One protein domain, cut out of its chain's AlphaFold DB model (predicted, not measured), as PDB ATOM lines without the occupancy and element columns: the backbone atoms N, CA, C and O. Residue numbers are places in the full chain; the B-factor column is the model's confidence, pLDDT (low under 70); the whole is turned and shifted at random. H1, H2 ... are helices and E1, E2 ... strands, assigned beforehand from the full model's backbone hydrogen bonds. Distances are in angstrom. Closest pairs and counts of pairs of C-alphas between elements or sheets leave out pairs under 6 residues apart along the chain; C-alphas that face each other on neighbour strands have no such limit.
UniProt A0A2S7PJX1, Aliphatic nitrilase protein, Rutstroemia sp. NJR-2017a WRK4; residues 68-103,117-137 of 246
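This is residues 68 to 103 and 117 to 137 of the 246 residues of the protein "Aliphatic nitrilase protein" of Rutstroemia sp. NJR-2017a WRK4 (UniProt A0A2S7PJX1). Two long strands, E1 and E2, run side by side in opposite directions as a ribbon, with the helix H2 running back beside E2 from its far end. The short helix H1 leads directly into E2 at the other end of the ribbon, after a long loop, and the three-residue strand E3 pairs with the last residues of E2. The printed part has 57 residues, with two named helices and three named strands in the order E1, H1, E2, E3, H2; the sheet order is E1, E2, E3, antiparallel throughout, and the class is mixed, helices and strands. The whole is loose, with a radius of gyration of the C-alphas of 13.2 A, and elongated, spanning 42 by 22 by 14 A.

E1, residues 68 to 75, is an edge strand and the antiparallel neighbour of E2, residues 95 to 103, with 155 degrees between their directions. N 69 and O 100 are 2.8 A apart and N 96 and O 74 are 2.8 A apart, within hydrogen-bond range. H1, residues 87 to 94, only grazes the sheet, with its residues 91 to 94; its closest C-alpha pair with E1 is Ser 75 and Asn 94, 5.8 A apart. E3, residues 117 to 119, is the other edge strand, antiparallel to E2 at 133 degrees, with N 103 and O 118 2.9 A apart. The pairing is staggered: E2 pairs with E1 over residues 95 to 101 and with E3 over residues 102 to 103. H2, residues 121 to 132, is on the sheet at a height of 7.0 A, but over none of the strands, only just: 2 of its 12 C-alphas fall on E2. The closest C-alphas of E2 and H2 are those of Ile 100 and Thr 123, 5.9 A apart. H1 and H2 are apart, as are E1 and E3. In both helices every O i to N i+4 pair is within hydrogen-bond range.

E1 begins at C-alpha 68, (-34.721, 1.509, -7.661), and measures 20.1 A from first to last C-alpha. H1 measures 10.2 A. E2, the longest strand, measures 25.9 A and ends at C-alpha 103, (-28.203, -4.306, -6.410). E3 measures 6.6 A. H2 measures 16.0 A and ends at C-alpha 132, (-18.842, 18.413, -7.286).

The two C-alphas farthest apart, those of Ser 85 and Phe 117, are 42.7 A apart. Residues 104 to 116 are not printed, and C-alphas 103 and 117 are 5.5 A apart across that cut. The link from E1 to H1 is long, with 11 residues; those from H1 to E2 and from E3 to H2 are tight. The mean pLDDT of the printed part is 81.7, and residues 78 to 82 and 133 to 137 are under 70.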
ATOM      1  N   THR A  68     -34.580   0.088  -7.965       95.31
ATOM      2  CA  THR A  68     -34.721   1.509  -7.661       95.31
ATOM      3  C   THR A  68     -35.151   1.643  -6.203       95.31
ATOM      4  O   THR A  68     -36.262   1.253  -5.844       95.31
ATOM      5  N   LEU A  69     -34.261   2.149  -5.349       94.38
ATOM      6  CA  LEU A  69     -34.517   2.307  -3.915       94.38
ATOM      7  C   LEU A  69     -35.341   3.560  -3.619       94.38
ATOM      8  O   LEU A  69     -36.222   3.545  -2.763       94.38
ATOM      9  N   SER A  70     -35.051   4.648  -4.327       93.62
ATOM     10  CA  SER A  70     -35.728   5.931  -4.159       93.62
ATOM     11  C   SER A  70     -35.514   6.822  -5.374       93.62
ATOM     12  O   SER A  70     -34.604   6.594  -6.168       93.62
ATOM     13  N   SER A  71     -36.311   7.879  -5.483       93.56
ATOM     14  CA  SER A  71     -36.130   8.941  -6.473       93.56
ATOM     15  C   SER A  71     -35.886  10.250  -5.736       93.56
ATOM     16  O   SER A  71     -36.673  10.611  -4.862       93.56
ATOM     17  N   LEU A  72     -34.804  10.946  -6.065       90.75
ATOM     18  CA  LEU A  72     -34.456  12.243  -5.495       90.75
ATOM     19  C   LEU A  72     -34.743  13.334  -6.519       90.75
ATOM     20  O   LEU A  72     -34.398  13.191  -7.687       90.75
ATOM     21  N   MET A  73     -35.364  14.424  -6.083       89.44
ATOM     22  CA  MET A  73     -35.555  15.613  -6.905       89.44
ATOM     23  C   MET A  73     -34.533  16.657  -6.464       89.44
ATOM     24  O   MET A  73     -34.610  17.157  -5.344       89.44
ATOM     25  N   LEU A  74     -33.558  16.940  -7.319       85.31
ATOM     26  CA  LEU A  74     -32.422  17.807  -7.019       85.31
ATOM     27  C   LEU A  74     -32.458  19.052  -7.904       85.31
ATOM     28  O   LEU A  74     -32.811  18.969  -9.078       85.31
ATOM     29  N   SER A  75     -32.124  20.220  -7.356       82.31
ATOM     30  CA  SER A  75     -32.053  21.453  -8.148       82.31
ATOM     31  C   SER A  75     -30.803  21.442  -9.015       82.31
ATOM     32  O   SER A  75     -29.717  21.182  -8.498       82.31
ATOM     33  N   LYS A  76     -30.936  21.776 -10.296       77.62
ATOM     34  CA  LYS A  76     -29.798  21.974 -11.198       77.62
ATOM     35  C   LYS A  76     -28.950  23.170 -10.767       77.62
ATOM     36  O   LYS A  76     -29.421  24.050 -10.039       77.62
ATOM     37  N   ALA A  77     -27.707  23.200 -11.237       70.19
ATOM     38  CA  ALA A  77     -26.791  24.302 -10.990       70.19
ATOM     39  C   ALA A  77     -27.376  25.660 -11.413       70.19
ATOM     40  O   ALA A  77     -28.145  25.735 -12.378       70.19
ATOM     41  N   PRO A  78     -26.990  26.750 -10.720       64.94
ATOM     42  CA  PRO A  78     -27.501  28.090 -10.997       64.94
ATOM     43  C   PRO A  78     -27.229  28.554 -12.436       64.94
ATOM     44  O   PRO A  78     -28.029  29.306 -12.977       64.94
ATOM     45  N   GLU A  79     -26.162  28.072 -13.081       61.44
ATOM     46  CA  GLU A  79     -25.823  28.414 -14.473       61.44
ATOM     47  C   GLU A  79     -26.768  27.793 -15.511       61.44
ATOM     48  O   GLU A  79     -26.953  28.342 -16.593       61.44
ATOM     49  N   GLN A  80     -27.388  26.656 -15.188       63.59
ATOM     50  CA  GLN A  80     -28.334  25.956 -16.067       63.59
ATOM     51  C   GLN A  80     -29.792  26.286 -15.733       63.59
ATOM     52  O   GLN A  80     -30.717  25.725 -16.329       63.59
ATOM     53  N   ARG A  81     -30.003  27.164 -14.748       65.75
ATOM     54  CA  ARG A  81     -31.324  27.537 -14.277       65.75
ATOM     55  C   ARG A  81     -32.000  28.412 -15.327       65.75
ATOM     56  O   ARG A  81     -31.467  29.438 -15.740       65.75
ATOM     57  N   ARG A  82     -33.183  27.997 -15.764       67.69
ATOM     58  CA  ARG A  82     -33.995  28.758 -16.709       67.69
ATOM     59  C   ARG A  82     -34.923  29.684 -15.936       67.69
ATOM     60  O   ARG A  82     -35.573  29.244 -14.990       67.69
ATOM     61  N   GLU A  83     -34.987  30.940 -16.359       73.31
ATOM     62  CA  GLU A  83     -35.998  31.893 -15.908       73.31
ATOM     63  C   GLU A  83     -37.126  31.931 -16.944       73.31
ATOM     64  O   GLU A  83     -36.911  32.286 -18.102       73.31
ATOM     65  N   ASP A  84     -38.330  31.531 -16.537       73.81
ATOM     66  CA  ASP A  84     -39.539  31.615 -17.355       73.81
ATOM     67  C   ASP A  84     -40.634  32.323 -16.550       73.81
ATOM     68  O   ASP A  84     -40.730  32.175 -15.335       73.81
ATOM     69  N   SER A  85     -41.528  33.056 -17.222       78.69
ATOM     70  CA  SER A  85     -42.634  33.757 -16.549       78.69
ATOM     71  C   SER A  85     -43.635  32.817 -15.864       78.69
ATOM     72  O   SER A  85     -44.440  33.266 -15.050       78.69
ATOM     73  N   ASN A  86     -43.625  31.526 -16.215       83.75
ATOM     74  CA  ASN A  86     -44.483  30.517 -15.608       83.75
ATOM     75  C   ASN A  86     -43.689  29.698 -14.567       83.75
ATOM     76  O   ASN A  86     -42.814  28.921 -14.959       83.75
ATOM     77  N   PRO A  87     -44.043  29.778 -13.270       79.12
ATOM     78  CA  PRO A  87     -43.297  29.124 -12.194       79.12
ATOM     79  C   PRO A  87     -43.341  27.589 -12.258       79.12
ATOM     80  O   PRO A  87     -42.443  26.924 -11.747       79.12
ATOM     81  N   LEU A  88     -44.363  26.995 -12.889       80.06
ATOM     82  CA  LEU A  88     -44.436  25.538 -13.059       80.06
ATOM     83  C   LEU A  88     -43.447  25.042 -14.111       80.06
ATOM     84  O   LEU A  88     -42.834  23.991 -13.937       80.06
ATOM     85  N   VAL A  89     -43.303  25.806 -15.193       80.62
ATOM     86  CA  VAL A  89     -42.346  25.522 -16.265       80.62
ATOM     87  C   VAL A  89     -40.933  25.687 -15.717       80.62
ATOM     88  O   VAL A  89     -40.119  24.778 -15.857       80.62
ATOM     89  N   GLU A  90     -40.691  26.774 -14.984       80.25
ATOM     90  CA  GLU A  90     -39.437  27.011 -14.273       80.25
ATOM     91  C   GLU A  90     -39.075  25.825 -13.359       80.25
ATOM     92  O   GLU A  90     -37.984  25.266 -13.470       80.25
ATOM     93  N   ALA A  91     -39.992  25.393 -12.485       76.75
ATOM     94  CA  ALA A  91     -39.742  24.273 -11.581       76.75
ATOM     95  C   ALA A  91     -39.441  22.972 -12.346       76.75
ATOM     96  O   ALA A  91     -38.461  22.295 -12.044       76.75
ATOM     97  N   LEU A  92     -40.226  22.631 -13.372       80.88
ATOM     98  CA  LEU A  92     -40.004  21.400 -14.139       80.88
ATOM     99  C   LEU A  92     -38.623  21.342 -14.803       80.88
ATOM    100  O   LEU A  92     -38.047  20.262 -14.910       80.88
ATOM    101  N   PHE A  93     -38.099  22.480 -15.262       80.44
ATOM    102  CA  PHE A  93     -36.802  22.526 -15.938       80.44
ATOM    103  C   PHE A  93     -35.618  22.665 -14.977       80.44
ATOM    104  O   PHE A  93     -34.529  22.169 -15.295       80.44
ATOM    105  N   ASN A  94     -35.839  23.276 -13.811       84.38
ATOM    106  CA  ASN A  94     -34.805  23.551 -12.813       84.38
ATOM    107  C   ASN A  94     -34.575  22.403 -11.830       84.38
ATOM    108  O   ASN A  94     -33.536  22.379 -11.175       84.38
ATOM    109  N   TYR A  95     -35.494  21.444 -11.739       83.94
ATOM    110  CA  TYR A  95     -35.291  20.225 -10.965       83.94
ATOM    111  C   TYR A  95     -34.971  19.040 -11.881       83.94
ATOM    112  O   TYR A  95     -35.603  18.824 -12.912       83.94
ATOM    113  N   GLN A  96     -33.973  18.255 -11.495       85.88
ATOM    114  CA  GLN A  96     -33.639  16.975 -12.098       85.88
ATOM    115  C   GLN A  96     -34.059  15.854 -11.155       85.88
ATOM    116  O   GLN A  96     -33.809  15.905  -9.952       85.88
ATOM    117  N   LEU A  97     -34.697  14.827 -11.711       88.12
ATOM    118  CA  LEU A  97     -35.072  13.638 -10.967       88.12
ATOM    119  C   LEU A  97     -34.006  12.559 -11.168       88.12
ATOM    120  O   LEU A  97     -33.701  12.185 -12.299       88.12
ATOM    121  N   ILE A  98     -33.431  12.083 -10.069       90.44
ATOM    122  CA  ILE A  98     -32.372  11.077 -10.043       90.44
ATOM    123  C   ILE A  98     -32.917   9.833  -9.359       90.44
ATOM    124  O   ILE A  98     -33.343   9.875  -8.204       90.44
ATOM    125  N   HIS A  99     -32.912   8.716 -10.076       94.00
ATOM    126  CA  HIS A  99     -33.279   7.423  -9.519       94.00
ATOM    127  C   HIS A  99     -32.059   6.790  -8.852       94.00
ATOM    128  O   HIS A  99     -31.019   6.615  -9.475       94.00
ATOM    129  N   ILE A 100     -32.192   6.458  -7.569       94.81
ATOM    130  CA  ILE A 100     -31.164   5.765  -6.802       94.81
ATOM    131  C   ILE A 100     -31.297   4.279  -7.080       94.81
ATOM    132  O   ILE A 100     -32.227   3.626  -6.597       94.81
ATOM    133  N   GLU A 101     -30.361   3.749  -7.855       95.50
ATOM    134  CA  GLU A 101     -30.337   2.349  -8.244       95.50
ATOM    135  C   GLU A 101     -29.284   1.566  -7.460       95.50
ATOM    136  O   GLU A 101     -28.172   2.030  -7.189       95.50
ATOM    137  N   ALA A 102     -29.638   0.343  -7.082       94.62
ATOM    138  CA  ALA A 102     -28.788  -0.533  -6.295       94.62
ATOM    139  C   ALA A 102     -29.040  -2.004  -6.620       94.62
ATOM    140  O   ALA A 102     -30.117  -2.393  -7.063       94.62
ATOM    141  N   TYR A 103     -28.060  -2.855  -6.340       93.12
ATOM    142  CA  TYR A 103     -28.203  -4.306  -6.410       93.12
ATOM    143  C   TYR A 103     -27.998  -4.941  -5.036       93.12
ATOM    144  O   TYR A 103     -27.301  -4.406  -4.173       93.12
ATOM    145  N   PHE A 117     -27.931  -3.689   0.285       92.44
ATOM    146  CA  PHE A 117     -27.869  -3.141  -1.061       92.44
ATOM    147  C   PHE A 117     -26.546  -2.424  -1.284       92.44
ATOM    148  O   PHE A 117     -25.974  -1.831  -0.368       92.44
ATOM    149  N   LYS A 118     -26.086  -2.443  -2.528       92.44
ATOM    150  CA  LYS A 118     -24.950  -1.661  -2.988       92.44
ATOM    151  C   LYS A 118     -25.364  -0.835  -4.189       92.44
ATOM    152  O   LYS A 118     -25.925  -1.372  -5.141       92.44
ATOM    153  N   LEU A 119     -25.097   0.464  -4.111       92.69
ATOM    154  CA  LEU A 119     -25.432   1.408  -5.170       92.69
ATOM    155  C   LEU A 119     -24.698   1.048  -6.467       92.69
ATOM    156  O   LEU A 119     -23.566   0.548  -6.437       92.69
ATOM    157  N   THR A 120     -25.358   1.282  -7.600       92.19
ATOM    158  CA  THR A 120     -24.725   1.144  -8.914       92.19
ATOM    159  C   THR A 120     -23.638   2.210  -9.088       92.19
ATOM    160  O   THR A 120     -23.759   3.297  -8.514       92.19
ATOM    161  N   PRO A 121     -22.565   1.919  -9.848       90.62
ATOM    162  CA  PRO A 121     -21.540   2.917 -10.152       90.62
ATOM    163  C   PRO A 121     -22.160   4.167 -10.784       90.62
ATOM    164  O   PRO A 121     -21.877   5.258 -10.313       90.62
ATOM    165  N   ASP A 122     -23.108   4.002 -11.707       91.25
ATOM    166  CA  ASP A 122     -23.826   5.097 -12.365       91.25
ATOM    167  C   ASP A 122     -24.534   6.020 -11.356       91.25
ATOM    168  O   ASP A 122     -24.415   7.244 -11.429       91.25
ATOM    169  N   THR A 123     -25.214   5.446 -10.354       92.12
ATOM    170  CA  THR A 123     -25.843   6.227  -9.274       92.12
ATOM    171  C   THR A 123     -24.791   6.973  -8.455       92.12
ATOM    172  O   THR A 123     -24.973   8.143  -8.126       92.12
ATOM    173  N   ILE A 124     -23.683   6.309  -8.114       91.75
ATOM    174  CA  ILE A 124     -22.596   6.912  -7.331       91.75
ATOM    175  C   ILE A 124     -21.952   8.066  -8.108       91.75
ATOM    176  O   ILE A 124     -21.754   9.136  -7.542       91.75
ATOM    177  N   GLU A 125     -21.647   7.869  -9.389       91.06
ATOM    178  CA  GLU A 125     -21.048   8.877 -10.264       91.06
ATOM    179  C   GLU A 125     -21.963  10.090 -10.416       91.06
ATOM    180  O   GLU A 125     -21.506  11.211 -10.201       91.06
ATOM    181  N   THR A 126     -23.258   9.862 -10.650       89.94
ATOM    182  CA  THR A 126     -24.265  10.927 -10.745       89.94
ATOM    183  C   THR A 126     -24.347  11.745  -9.450       89.94
ATOM    184  O   THR A 126     -24.384  12.974  -9.478       89.94
ATOM    185  N   LEU A 127     -24.345  11.081  -8.288       89.69
ATOM    186  CA  LEU A 127     -24.361  11.767  -6.990       89.69
ATOM    187  C   LEU A 127     -23.061  12.539  -6.730       89.69
ATOM    188  O   LEU A 127     -23.094  13.641  -6.186       89.69
ATOM    189  N   ILE A 128     -21.915  11.975  -7.110       89.69
ATOM    190  CA  ILE A 128     -20.621  12.651  -6.995       89.69
ATOM    191  C   ILE A 128     -20.588  13.890  -7.891       89.69
ATOM    192  O   ILE A 128     -20.127  14.933  -7.442       89.69
ATOM    193  N   GLU A 129     -21.047  13.789  -9.137       87.25
ATOM    194  CA  GLU A 129     -21.124  14.911 -10.076       87.25
ATOM    195  C   GLU A 129     -22.008  16.029  -9.527       87.25
ATOM    196  O   GLU A 129     -21.563  17.174  -9.454       87.25
ATOM    197  N   TYR A 130     -23.184  15.677  -9.002       84.50
ATOM    198  CA  TYR A 130     -24.076  16.633  -8.355       84.50
ATOM    199  C   TYR A 130     -23.412  17.388  -7.194       84.50
ATOM    200  O   TYR A 130     -23.578  18.594  -7.059       84.50
ATOM    201  N   HIS A 131     -22.634  16.694  -6.359       83.25
ATOM    202  CA  HIS A 131     -21.936  17.312  -5.227       83.25
ATOM    203  C   HIS A 131     -20.611  18.002  -5.594       83.25
ATOM    204  O   HIS A 131     -20.068  18.739  -4.768       83.25
ATOM    205  N   LYS A 132     -20.058  17.749  -6.786       81.75
ATOM    206  CA  LYS A 132     -18.842  18.413  -7.286       81.75
ATOM    207  C   LYS A 132     -19.132  19.829  -7.754       81.75
ATOM    208  O   LYS A 132     -18.297  20.708  -7.548       81.75
ATOM    209  N   GLU A 133     -20.283  20.049  -8.378       62.97
ATOM    210  CA  GLU A 133     -20.754  21.401  -8.630       62.97
ATOM    211  C   GLU A 133     -21.181  22.002  -7.289       62.97
ATOM    212  O   GLU A 133     -22.006  21.412  -6.588       62.97
ATOM    213  N   PRO A 134     -20.632  23.152  -6.869       55.09
ATOM    214  CA  PRO A 134     -21.091  23.810  -5.663       55.09
ATOM    215  C   PRO A 134     -22.504  24.339  -5.927       55.09
ATOM    216  O   PRO A 134     -22.707  25.517  -6.201       55.09
ATOM    217  N   THR A 135     -23.523  23.492  -5.767       51.25
ATOM    218  CA  THR A 135     -24.932  23.899  -5.641       51.25
ATOM    219  C   THR A 135     -25.190  24.535  -4.273       51.25
ATOM    220  O   THR A 135     -26.267  24.447  -3.696       51.25
ATOM    221  N   MET A 136     -24.175  25.199  -3.735       43.19
ATOM    222  CA  MET A 136     -24.337  26.250  -2.769       43.19
ATOM    223  C   MET A 136     -24.214  27.544  -3.581       43.19
ATOM    224  O   MET A 136     -23.101  28.047  -3.744       43.19
ATOM    225  N   PRO A 137     -25.318  28.232  -3.928       44.19
ATOM    226  CA  PRO A 137     -25.360  29.564  -3.386       44.19
ATOM    227  C   PRO A 137     -25.253  29.323  -1.881       44.19
ATOM    228  O   PRO A 137     -26.226  28.986  -1.205       44.19
TER     229      PRO A 137